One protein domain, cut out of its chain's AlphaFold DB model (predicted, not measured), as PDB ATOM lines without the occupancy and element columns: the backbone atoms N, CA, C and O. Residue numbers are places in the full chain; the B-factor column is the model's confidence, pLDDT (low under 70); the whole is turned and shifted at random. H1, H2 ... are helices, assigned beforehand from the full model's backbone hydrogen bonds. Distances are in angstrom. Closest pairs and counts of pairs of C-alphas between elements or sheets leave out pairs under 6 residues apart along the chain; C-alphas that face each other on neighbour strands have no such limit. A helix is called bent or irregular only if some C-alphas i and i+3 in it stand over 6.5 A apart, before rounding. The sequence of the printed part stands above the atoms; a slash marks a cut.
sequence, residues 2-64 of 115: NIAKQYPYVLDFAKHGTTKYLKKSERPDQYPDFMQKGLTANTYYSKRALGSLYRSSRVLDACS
ATOM      1  N   ASN A   2     162.509 175.788 191.184       79.06
ATOM      2  CA  ASN A   2     163.061 176.960 190.481       79.06
ATOM      3  C   ASN A   2     164.540 177.261 190.779       79.06
ATOM      4  O   ASN A   2     165.248 177.693 189.879       79.06
ATOM      5  N   ILE A   3     165.030 176.956 191.984       85.94
ATOM      6  CA  ILE A   3     166.443 177.150 192.357       85.94
ATOM      7  C   ILE A   3     167.374 176.267 191.515       85.94
ATOM      8  O   ILE A   3     168.398 176.729 191.022       85.94
ATOM      9  N   ALA A   4     166.984 175.013 191.271       88.69
ATOM     10  CA  ALA A   4     167.762 174.076 190.461       88.69
ATOM     11  C   ALA A   4     168.014 174.603 189.035       88.69
ATOM     12  O   ALA A   4     169.089 174.406 188.484       88.69
ATOM     13  N   LYS A   5     167.057 175.349 188.466       88.50
ATOM     14  CA  LYS A   5     167.187 175.959 187.134       88.50
ATOM     15  C   LYS A   5     168.199 177.110 187.087       88.50
ATOM     16  O   LYS A   5     168.593 177.512 186.000       88.50
ATOM     17  N   GLN A   6     168.600 177.662 188.233       87.44
ATOM     18  CA  GLN A   6     169.601 178.729 188.290       87.44
ATOM     19  C   GLN A   6     171.040 178.185 188.285       87.44
ATOM     20  O   GLN A   6     171.933 178.885 187.818       87.44
ATOM     21  N   TYR A   7     171.263 176.938 188.726       88.19
ATOM     22  CA  TYR A   7     172.601 176.333 188.828       88.19
ATOM     23  C   TYR A   7     173.416 176.339 187.522       88.19
ATOM     24  O   TYR A   7     174.581 176.727 187.584       88.19
ATOM     25  N   PRO A   8     172.852 175.984 186.347       89.19
ATOM     26  CA  PRO A   8     173.614 175.983 185.097       89.19
ATOM     27  C   PRO A   8     174.197 177.356 184.742       89.19
ATOM     28  O   PRO A   8     175.343 177.448 184.318       89.19
ATOM     29  N   TYR A   9     173.451 178.437 184.998       88.38
ATOM     30  CA  TYR A   9     173.904 179.802 184.710       88.38
ATOM     31  C   TYR A   9     175.110 180.212 185.558       88.38
ATOM     32  O   TYR A   9     175.987 180.921 185.080       88.38
ATOM     33  N   VAL A  10     175.158 179.773 186.817       89.38
ATOM     34  CA  VAL A  10     176.290 180.071 187.705       89.38
ATOM     35  C   VAL A  10     177.516 179.246 187.313       89.38
ATOM     36  O   VAL A  10     178.629 179.763 187.338       89.38
ATOM     37  N   LEU A  11     177.318 177.986 186.916       89.88
ATOM     38  CA  LEU A  11     178.403 177.107 186.475       89.88
ATOM     39  C   LEU A  11     179.045 177.588 185.168       89.88
ATOM     40  O   LEU A  11     180.269 177.632 185.071       89.88
ATOM     41  N   ASP A  12     178.241 178.006 184.189       92.50
ATOM     42  CA  ASP A  12     178.734 178.506 182.901       92.50
ATOM     43  C   ASP A  12     179.007 180.025 182.891       92.50
ATOM     44  O   ASP A  12     179.122 180.628 181.817       92.50
ATOM     45  N   PHE A  13     179.145 180.660 184.063       91.56
ATOM     46  CA  PHE A  13     179.433 182.096 184.178       91.56
ATOM     47  C   PHE A  13     180.682 182.500 183.387       91.56
ATOM     48  O   PHE A  13     180.665 183.499 182.675       91.56
ATOM     49  N   ALA A  14     181.742 181.687 183.442       90.38
ATOM     50  CA  ALA A  14     182.986 181.958 182.724       90.38
ATOM     51  C   ALA A  14     182.815 181.997 181.193       90.38
ATOM     52  O   ALA A  14     183.615 182.631 180.512       90.38
ATOM     53  N   LYS A  15     181.781 181.339 180.649       91.00
ATOM     54  CA  LYS A  15     181.503 181.294 179.204       91.00
ATOM     55  C   LYS A  15     180.543 182.392 178.759       91.00
ATOM     56  O   LYS A  15     180.724 182.964 177.692       91.00
ATOM     57  N   HIS A  16     179.513 182.669 179.559       85.19
ATOM     58  CA  HIS A  16     178.423 183.573 179.173       85.19
ATOM     59  C   HIS A  16     178.523 184.965 179.810       85.19
ATOM     60  O   HIS A  16     177.708 185.836 179.507       85.19
ATOM     61  N   GLY A  17     179.450 185.170 180.752       88.94
ATOM     62  CA  GLY A  17     179.624 186.423 181.495       88.94
ATOM     63  C   GLY A  17     178.423 186.823 182.361       88.94
ATOM     64  O   GLY A  17     178.425 187.885 182.977       88.94
ATOM     65  N   THR A  18     177.381 185.993 182.421       85.94
ATOM     66  CA  THR A  18     176.126 186.261 183.125       85.94
ATOM     67  C   THR A  18     175.924 185.240 184.229       85.94
ATOM     68  O   THR A  18     176.093 184.043 184.028       85.94
ATOM     69  N   THR A  19     175.566 185.723 185.416       88.25
ATOM     70  CA  THR A  19     175.343 184.897 186.606       88.25
ATOM     71  C   THR A  19     173.983 185.206 187.222       88.25
ATOM     72  O   THR A  19     173.379 186.249 186.955       88.25
ATOM     73  N   LYS A  20     173.479 184.287 188.043       87.50
ATOM     74  CA  LYS A  20     172.241 184.454 188.807       87.50
ATOM     75  C   LYS A  20     172.515 184.196 190.278       87.50
ATOM     76  O   LYS A  20     173.218 183.258 190.636       87.50
ATOM     77  N   TYR A  21     171.922 185.024 191.130       87.06
ATOM     78  CA  TYR A  21     172.057 184.913 192.574       87.06
ATOM     79  C   TYR A  21     170.730 184.525 193.208       87.06
ATOM     80  O   TYR A  21     169.673 185.015 192.808       87.06
ATOM     81  N   LEU A  22     170.812 183.706 194.256       87.94
ATOM     82  CA  LEU A  22     169.648 183.362 195.058       87.94
ATOM     83  C   LEU A  22     169.145 184.584 195.819       87.94
ATOM     84  O   LEU A  22     169.915 185.279 196.500       87.94
ATOM     85  N   LYS A  23     167.835 184.807 195.757       89.38
ATOM     86  CA  LYS A  23     167.149 185.795 196.595       89.38
ATOM     87  C   LYS A  23     167.152 185.331 198.050       89.38
ATOM     88  O   LYS A  23     167.318 184.149 198.346       89.38
ATOM     89  N   LYS A  24     166.947 186.258 198.990       86.56
ATOM     90  CA  LYS A  24     166.867 185.915 200.421       86.56
ATOM     91  C   LYS A  24     165.765 184.884 200.697       86.56
ATOM     92  O   LYS A  24     166.018 183.936 201.420       86.56
ATOM     93  N   SER A  25     164.610 185.018 200.045       87.50
ATOM     94  CA  SER A  25     163.482 184.082 200.153       87.50
ATOM     95  C   SER A  25     163.742 182.690 199.566       87.50
ATOM     96  O   SER A  25     162.993 181.762 199.841       87.50
ATOM     97  N   GLU A  26     164.771 182.539 198.730       87.56
ATOM     98  CA  GLU A  26     165.168 181.247 198.159       87.56
ATOM     99  C   GLU A  26     166.188 180.520 199.042       87.56
ATOM    100  O   GLU A  26     166.453 179.336 198.832       87.56
ATOM    101  N   ARG A  27     166.775 181.217 200.025       86.69
ATOM    102  CA  ARG A  27     167.674 180.604 200.998       86.69
ATOM    103  C   ARG A  27     166.847 180.004 202.136       86.69
ATOM    104  O   ARG A  27     165.951 180.672 202.638       86.69
ATOM    105  N   PRO A  28     167.147 178.769 202.557       88.25
ATOM    106  CA  PRO A  28     166.481 178.183 203.706       88.25
ATOM    107  C   PRO A  28     166.924 178.883 204.997       88.25
ATOM    108  O   PRO A  28     168.107 179.187 205.168       88.25
ATOM    109  N   ASP A  29     165.978 179.089 205.914       88.56
ATOM    110  CA  ASP A  29     166.240 179.682 207.234       88.56
ATOM    111  C   ASP A  29     167.029 178.735 208.148       88.56
ATOM    112  O   ASP A  29     167.804 179.166 209.002       88.56
ATOM    113  N   GLN A  30     166.844 177.425 207.956       91.19
ATOM    114  CA  GLN A  30     167.556 176.374 208.671       91.19
ATOM    115  C   GLN A  30     168.125 175.353 207.691       91.19
ATOM    116  O   GLN A  30     167.451 174.908 206.759       91.19
ATOM    117  N   TYR A  31     169.363 174.938 207.938       92.25
ATOM    118  CA  TYR A  31     170.030 173.922 207.136       92.25
ATOM    119  C   TYR A  31     169.913 172.542 207.796       92.25
ATOM    120  O   TYR A  31     169.913 172.436 209.021       92.25
ATOM    121  N   PRO A  32     169.832 171.460 207.014       94.12
ATOM    122  CA  PRO A  32     169.929 170.117 207.566       94.12
ATOM    123  C   PRO A  32     171.234 169.910 208.348       94.12
ATOM    124  O   PRO A  32     172.295 170.379 207.930       94.12
ATOM    125  N   ASP A  33     171.166 169.147 209.437       92.25
ATOM    126  CA  ASP A  33     172.292 168.759 210.297       92.25
ATOM    127  C   ASP A  33     173.502 168.209 209.525       92.25
ATOM    128  O   ASP A  33     174.646 168.577 209.799       92.25
ATOM    129  N   PHE A  34     173.258 167.397 208.496       93.44
ATOM    130  CA  PHE A  34     174.322 166.824 207.668       93.44
ATOM    131  C   PHE A  34     175.127 167.853 206.857       93.44
ATOM    132  O   PHE A  34     176.232 167.543 206.421       93.44
ATOM    133  N   MET A  35     174.618 169.077 206.663       92.12
ATOM    134  CA  MET A  35     175.357 170.154 205.984       92.12
ATOM    135  C   MET A  35     176.387 170.843 206.889       92.12
ATOM    136  O   MET A  35     177.141 171.681 206.399       92.12
ATOM    137  N   GLN A  36     176.414 170.523 208.192       87.38
ATOM    138  CA  GLN A  36     177.419 170.997 209.157       87.38
ATOM    139  C   GLN A  36     177.580 172.522 209.190       87.38
ATOM    140  O   GLN A  36     178.662 173.060 209.407       87.38
ATOM    141  N   LYS A  37     176.474 173.245 209.005       85.50
ATOM    142  CA  LYS A  37     176.462 174.710 209.043       85.50
ATOM    143  C   LYS A  37     176.417 175.290 210.458       85.50
ATOM    144  O   LYS A  37     176.363 176.506 210.569       85.50
ATOM    145  N   GLY A  38     176.486 174.467 211.509       69.69
ATOM    146  CA  GLY A  38     176.150 174.831 212.895       69.69
ATOM    147  C   GLY A  38     176.876 176.045 213.494       69.69
ATOM    148  O   GLY A  38     176.318 176.687 214.372       69.69
ATOM    149  N   LEU A  39     178.067 176.409 213.002       69.81
ATOM    150  CA  LEU A  39     178.780 177.626 213.432       69.81
ATOM    151  C   LEU A  39     178.326 178.904 212.701       69.81
ATOM    152  O   LEU A  39     178.593 180.010 213.153       69.81
ATOM    153  N   THR A  40     177.674 178.759 211.548       76.25
ATOM    154  CA  THR A  40     177.382 179.851 210.597       76.25
ATOM    155  C   THR A  40     175.895 180.035 210.312       76.25
ATOM    156  O   THR A  40     175.485 181.090 209.840       76.25
ATOM    157  N   ALA A  41     175.082 179.008 210.557       79.56
ATOM    158  CA  ALA A  41     173.650 179.032 210.325       79.56
ATOM    159  C   ALA A  41     172.941 178.040 211.247       79.56
ATOM    160  O   ALA A  41     173.507 177.034 211.680       79.56
ATOM    161  N   ASN A  42     171.668 178.322 211.499       84.50
ATOM    162  CA  ASN A  42     170.830 177.483 212.333       84.50
ATOM    163  C   ASN A  42     170.566 176.136 211.632       84.50
ATOM    164  O   ASN A  42     170.441 176.086 210.403       84.50
ATOM    165  N   THR A  43     170.502 175.042 212.395       92.12
ATOM    166  CA  THR A  43     170.361 173.691 211.827       92.12
ATOM    167  C   THR A  43     169.198 172.913 212.426       92.12
ATOM    168  O   THR A  43     168.786 173.175 213.551       92.12
ATOM    169  N   TYR A  44     168.659 171.959 211.663       93.06
ATOM    170  CA  TYR A  44     167.598 171.059 212.115       93.06
ATOM    171  C   TYR A  44     167.971 169.589 211.897       93.06
ATOM    172  O   TYR A  44     168.736 169.241 210.996       93.06
ATOM    173  N   TYR A  45     167.372 168.707 212.698       92.81
ATOM    174  CA  TYR A  45     167.551 167.262 212.583       92.81
ATOM    175  C   TYR A  45     166.824 166.702 211.349       92.81
ATOM    176  O   TYR A  45     165.591 166.628 211.317       92.81
ATOM    177  N   SER A  46     167.567 166.271 210.326       94.81
ATOM    178  CA  SER A  46     166.965 165.691 209.121       94.81
ATOM    179  C   SER A  46     166.434 164.276 209.374       94.81
ATOM    180  O   SER A  46     167.190 163.362 209.717       94.81
ATOM    181  N   LYS A  47     165.127 164.072 209.147       95.12
ATOM    182  CA  LYS A  47     164.435 162.768 209.261       95.12
ATOM    183  C   LYS A  47     164.508 161.908 207.991       95.12
ATOM    184  O   LYS A  47     163.956 160.817 207.952       95.12
ATOM    185  N   ARG A  48     165.137 162.410 206.925       95.44
ATOM    186  CA  ARG A  48     165.221 161.721 205.624       95.44
ATOM    187  C   ARG A  48     166.472 160.844 205.548       95.44
ATOM    188  O   ARG A  48     167.389 161.002 206.352       95.44
ATOM    189  N   ALA A  49     166.528 159.981 204.532       96.56
ATOM    190  CA  ALA A  49     167.610 159.013 204.322       96.56
ATOM    191  C   ALA A  49     169.020 159.617 204.461       96.56
ATOM    192  O   ALA A  49     169.849 159.070 205.179       96.56
ATOM    193  N   LEU A  50     169.264 160.789 203.862       95.19
ATOM    194  CA  LEU A  50     170.572 161.448 203.920       95.19
ATOM    195  C   LEU A  50     170.976 161.868 205.343       95.19
ATOM    196  O   LEU A  50     172.137 161.736 205.718       95.19
ATOM    197  N   GLY A  51     170.017 162.325 206.156       95.56
ATOM    198  CA  GLY A  51     170.265 162.638 207.565       95.56
ATOM    199  C   GLY A  51     170.564 161.387 208.386       95.56
ATOM    200  O   GLY A  51     171.479 161.391 209.206       95.56
ATOM    201  N   SER A  52     169.832 160.297 208.129       96.06
ATOM    202  CA  SER A  52     170.095 159.007 208.775       96.06
ATOM    203  C   SER A  52     171.499 158.501 208.450       96.06
ATOM    204  O   SER A  52     172.260 158.193 209.363       96.06
ATOM    205  N   LEU A  53     171.862 158.490 207.164       96.38
ATOM    206  CA  LEU A  53     173.170 158.040 206.695       96.38
ATOM    207  C   LEU A  53     174.305 158.871 207.295       96.38
ATOM    208  O   LEU A  53     175.290 158.315 207.772       96.38
ATOM    209  N   TYR A  54     174.144 160.196 207.320       95.75
ATOM    210  CA  TYR A  54     175.124 161.096 207.917       95.75
ATOM    211  C   TYR A  54     175.427 160.735 209.375       95.75
ATOM    212  O   TYR A  54     176.590 160.599 209.752       95.75
ATOM    213  N   ARG A  55     174.392 160.533 210.197       94.50
ATOM    214  CA  ARG A  55     174.573 160.204 211.617       94.50
ATOM    215  C   ARG A  55     175.177 158.817 211.814       94.50
ATOM    216  O   ARG A  55     176.071 158.681 212.641       94.50
ATOM    217  N   SER A  56     174.760 157.822 211.029       94.56
ATOM    218  CA  SER A  56     175.379 156.492 211.052       94.56
ATOM    219  C   SER A  56     176.871 156.554 210.709       94.56
ATOM    220  O   SER A  56     177.681 155.978 211.429       94.56
ATOM    221  N   SER A  57     177.249 157.320 209.678       93.69
ATOM    222  CA  SER A  57     178.657 157.541 209.318       93.69
ATOM    223  C   SER A  57     179.436 158.209 210.450       93.69
ATOM    224  O   SER A  57     180.528 157.768 210.783       93.69
ATOM    225  N   ARG A  58     178.863 159.230 211.101       91.38
ATOM    226  CA  ARG A  58     179.514 159.912 212.231       91.38
ATOM    227  C   ARG A  58     179.749 158.999 213.430       91.38
ATOM    228  O   ARG A  58     180.776 159.128 214.089       91.38
ATOM    229  N   VAL A  59     178.817 158.090 213.715       91.31
ATOM    230  CA  VAL A  59     178.993 157.083 214.771       91.31
ATOM    231  C   VAL A  59     180.138 156.136 214.413       91.31
ATOM    232  O   VAL A  59     180.994 155.889 215.258       91.31
ATOM    233  N   LEU A  60     180.202 155.667 213.163       90.88
ATOM    234  CA  LEU A  60     181.297 154.815 212.691       90.88
ATOM    235  C   LEU A  60     182.658 155.514 212.787       90.88
ATOM    236  O   LEU A  60     183.582 154.931 213.347       90.88
ATOM    237  N   ASP A  61     182.773 156.768 212.344       87.56
ATOM    238  CA  ASP A  61     184.013 157.553 212.460       87.56
ATOM    239  C   ASP A  61     184.451 157.712 213.929       87.56
ATOM    240  O   ASP A  61     185.628 157.573 214.280       87.56
ATOM    241  N   ALA A  62     183.491 157.971 214.823       85.69
ATOM    242  CA  ALA A  62     183.742 158.115 216.255       85.69
ATOM    243  C   ALA A  62     184.143 156.792 216.930       85.69
ATOM    244  O   ALA A  62     184.846 156.806 217.940       85.69
ATOM    245  N   CYS A  63     183.699 155.653 216.400       84.50
ATOM    246  CA  CYS A  63     184.136 154.333 216.844       84.50
ATOM    247  C   CYS A  63     185.514 153.990 216.272       84.50
ATOM    248  O   CYS A  63     186.385 153.558 217.020       84.50
ATOM    249  N   SER A  64     185.744 154.242 214.983       77.00
ATOM    250  CA  SER A  64     187.014 153.955 214.309       77.00
ATOM    251  C   SER A  64     188.179 154.746 214.894       77.00
ATOM    252  O   SER A  64     189.265 154.204 215.033       77.00
TER     253      SER A  64
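AT A GLANCE: This is residues 2 to 64 of the 115 residues of the protein "RNA-dependent RNA polymerase" of Araneus ventricosus (UniProt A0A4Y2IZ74). This is an open, drawn-out chain with a small helical corner of H1 and H2 at one end and a single longer helix, H3, at the other, the two ends spread like the arms of a wide V. Between them a long stretch, residues 17 to 48, runs back past H1, crosses the gap and makes a loop, tied at its base by a short parallel pairing of residues 31 to 32 with residues 43 to 44, before it enters H3. The printed part has 63 residues, with three named helices in the order H1, H2, H3 and no named strand. The class is all helix, with under half of the residues in named elements. The whole is only just extended, close to loose, with a radius of gyration of the C-alphas of 16.2 A, and its C-alphas span 48 by 25 by 22 A.

IN THESE COORDINATES: H1 takes in residues 4 to 11 and measures 11.8 A from first to last C-alpha; it begins at C-alpha 4, at (167.762, 174.076, 190.461). H1 is only just irregular: C-alphas 5 and 8 are 6.7 A apart. H2 takes in residues 13 to 16, with 5.3 A from first to last C-alpha. H3 takes in residues 49 to 64, is the longest helix, and measures 22.4 A from C-alpha 49 at (167.610, 159.013, 204.322) to C-alpha 64 at (187.014, 153.955, 214.309).

HOW THE PARTS SIT: H1 and H2 meet only through their link, a tight one of one residue, Asp 12. H1 and H3 are apart. H2 and H3 are apart as well, with 32 residues between them. Residues 59 to 64, which belong to H3, stand free. In the backbone, every O i to N i+4 pair is within hydrogen-bond range in H3. In H1, 2 of 4 such pairs are within range, while 4 of its 5 O i to N i+3 pairs are. H2 is too short for any O i to N i+4 pair, and its one O i to N i+3 pair is within range.

THE WHOLE: The outline is elongated. The two C-alphas farthest apart are those of His 16 and Cys 63, 48.0 A from each other, and the first and last printed C-alphas, of Asn 2 and Ser 64, are 40.9 A apart. The printed part has no cut. The link from H2 to H3 is long, and its C-alphas lie 6 to 25 A from the mean of the C-alphas. The mean pLDDT of the printed part is 88.9, and residues 38 to 39 are under 70 in this predicted model.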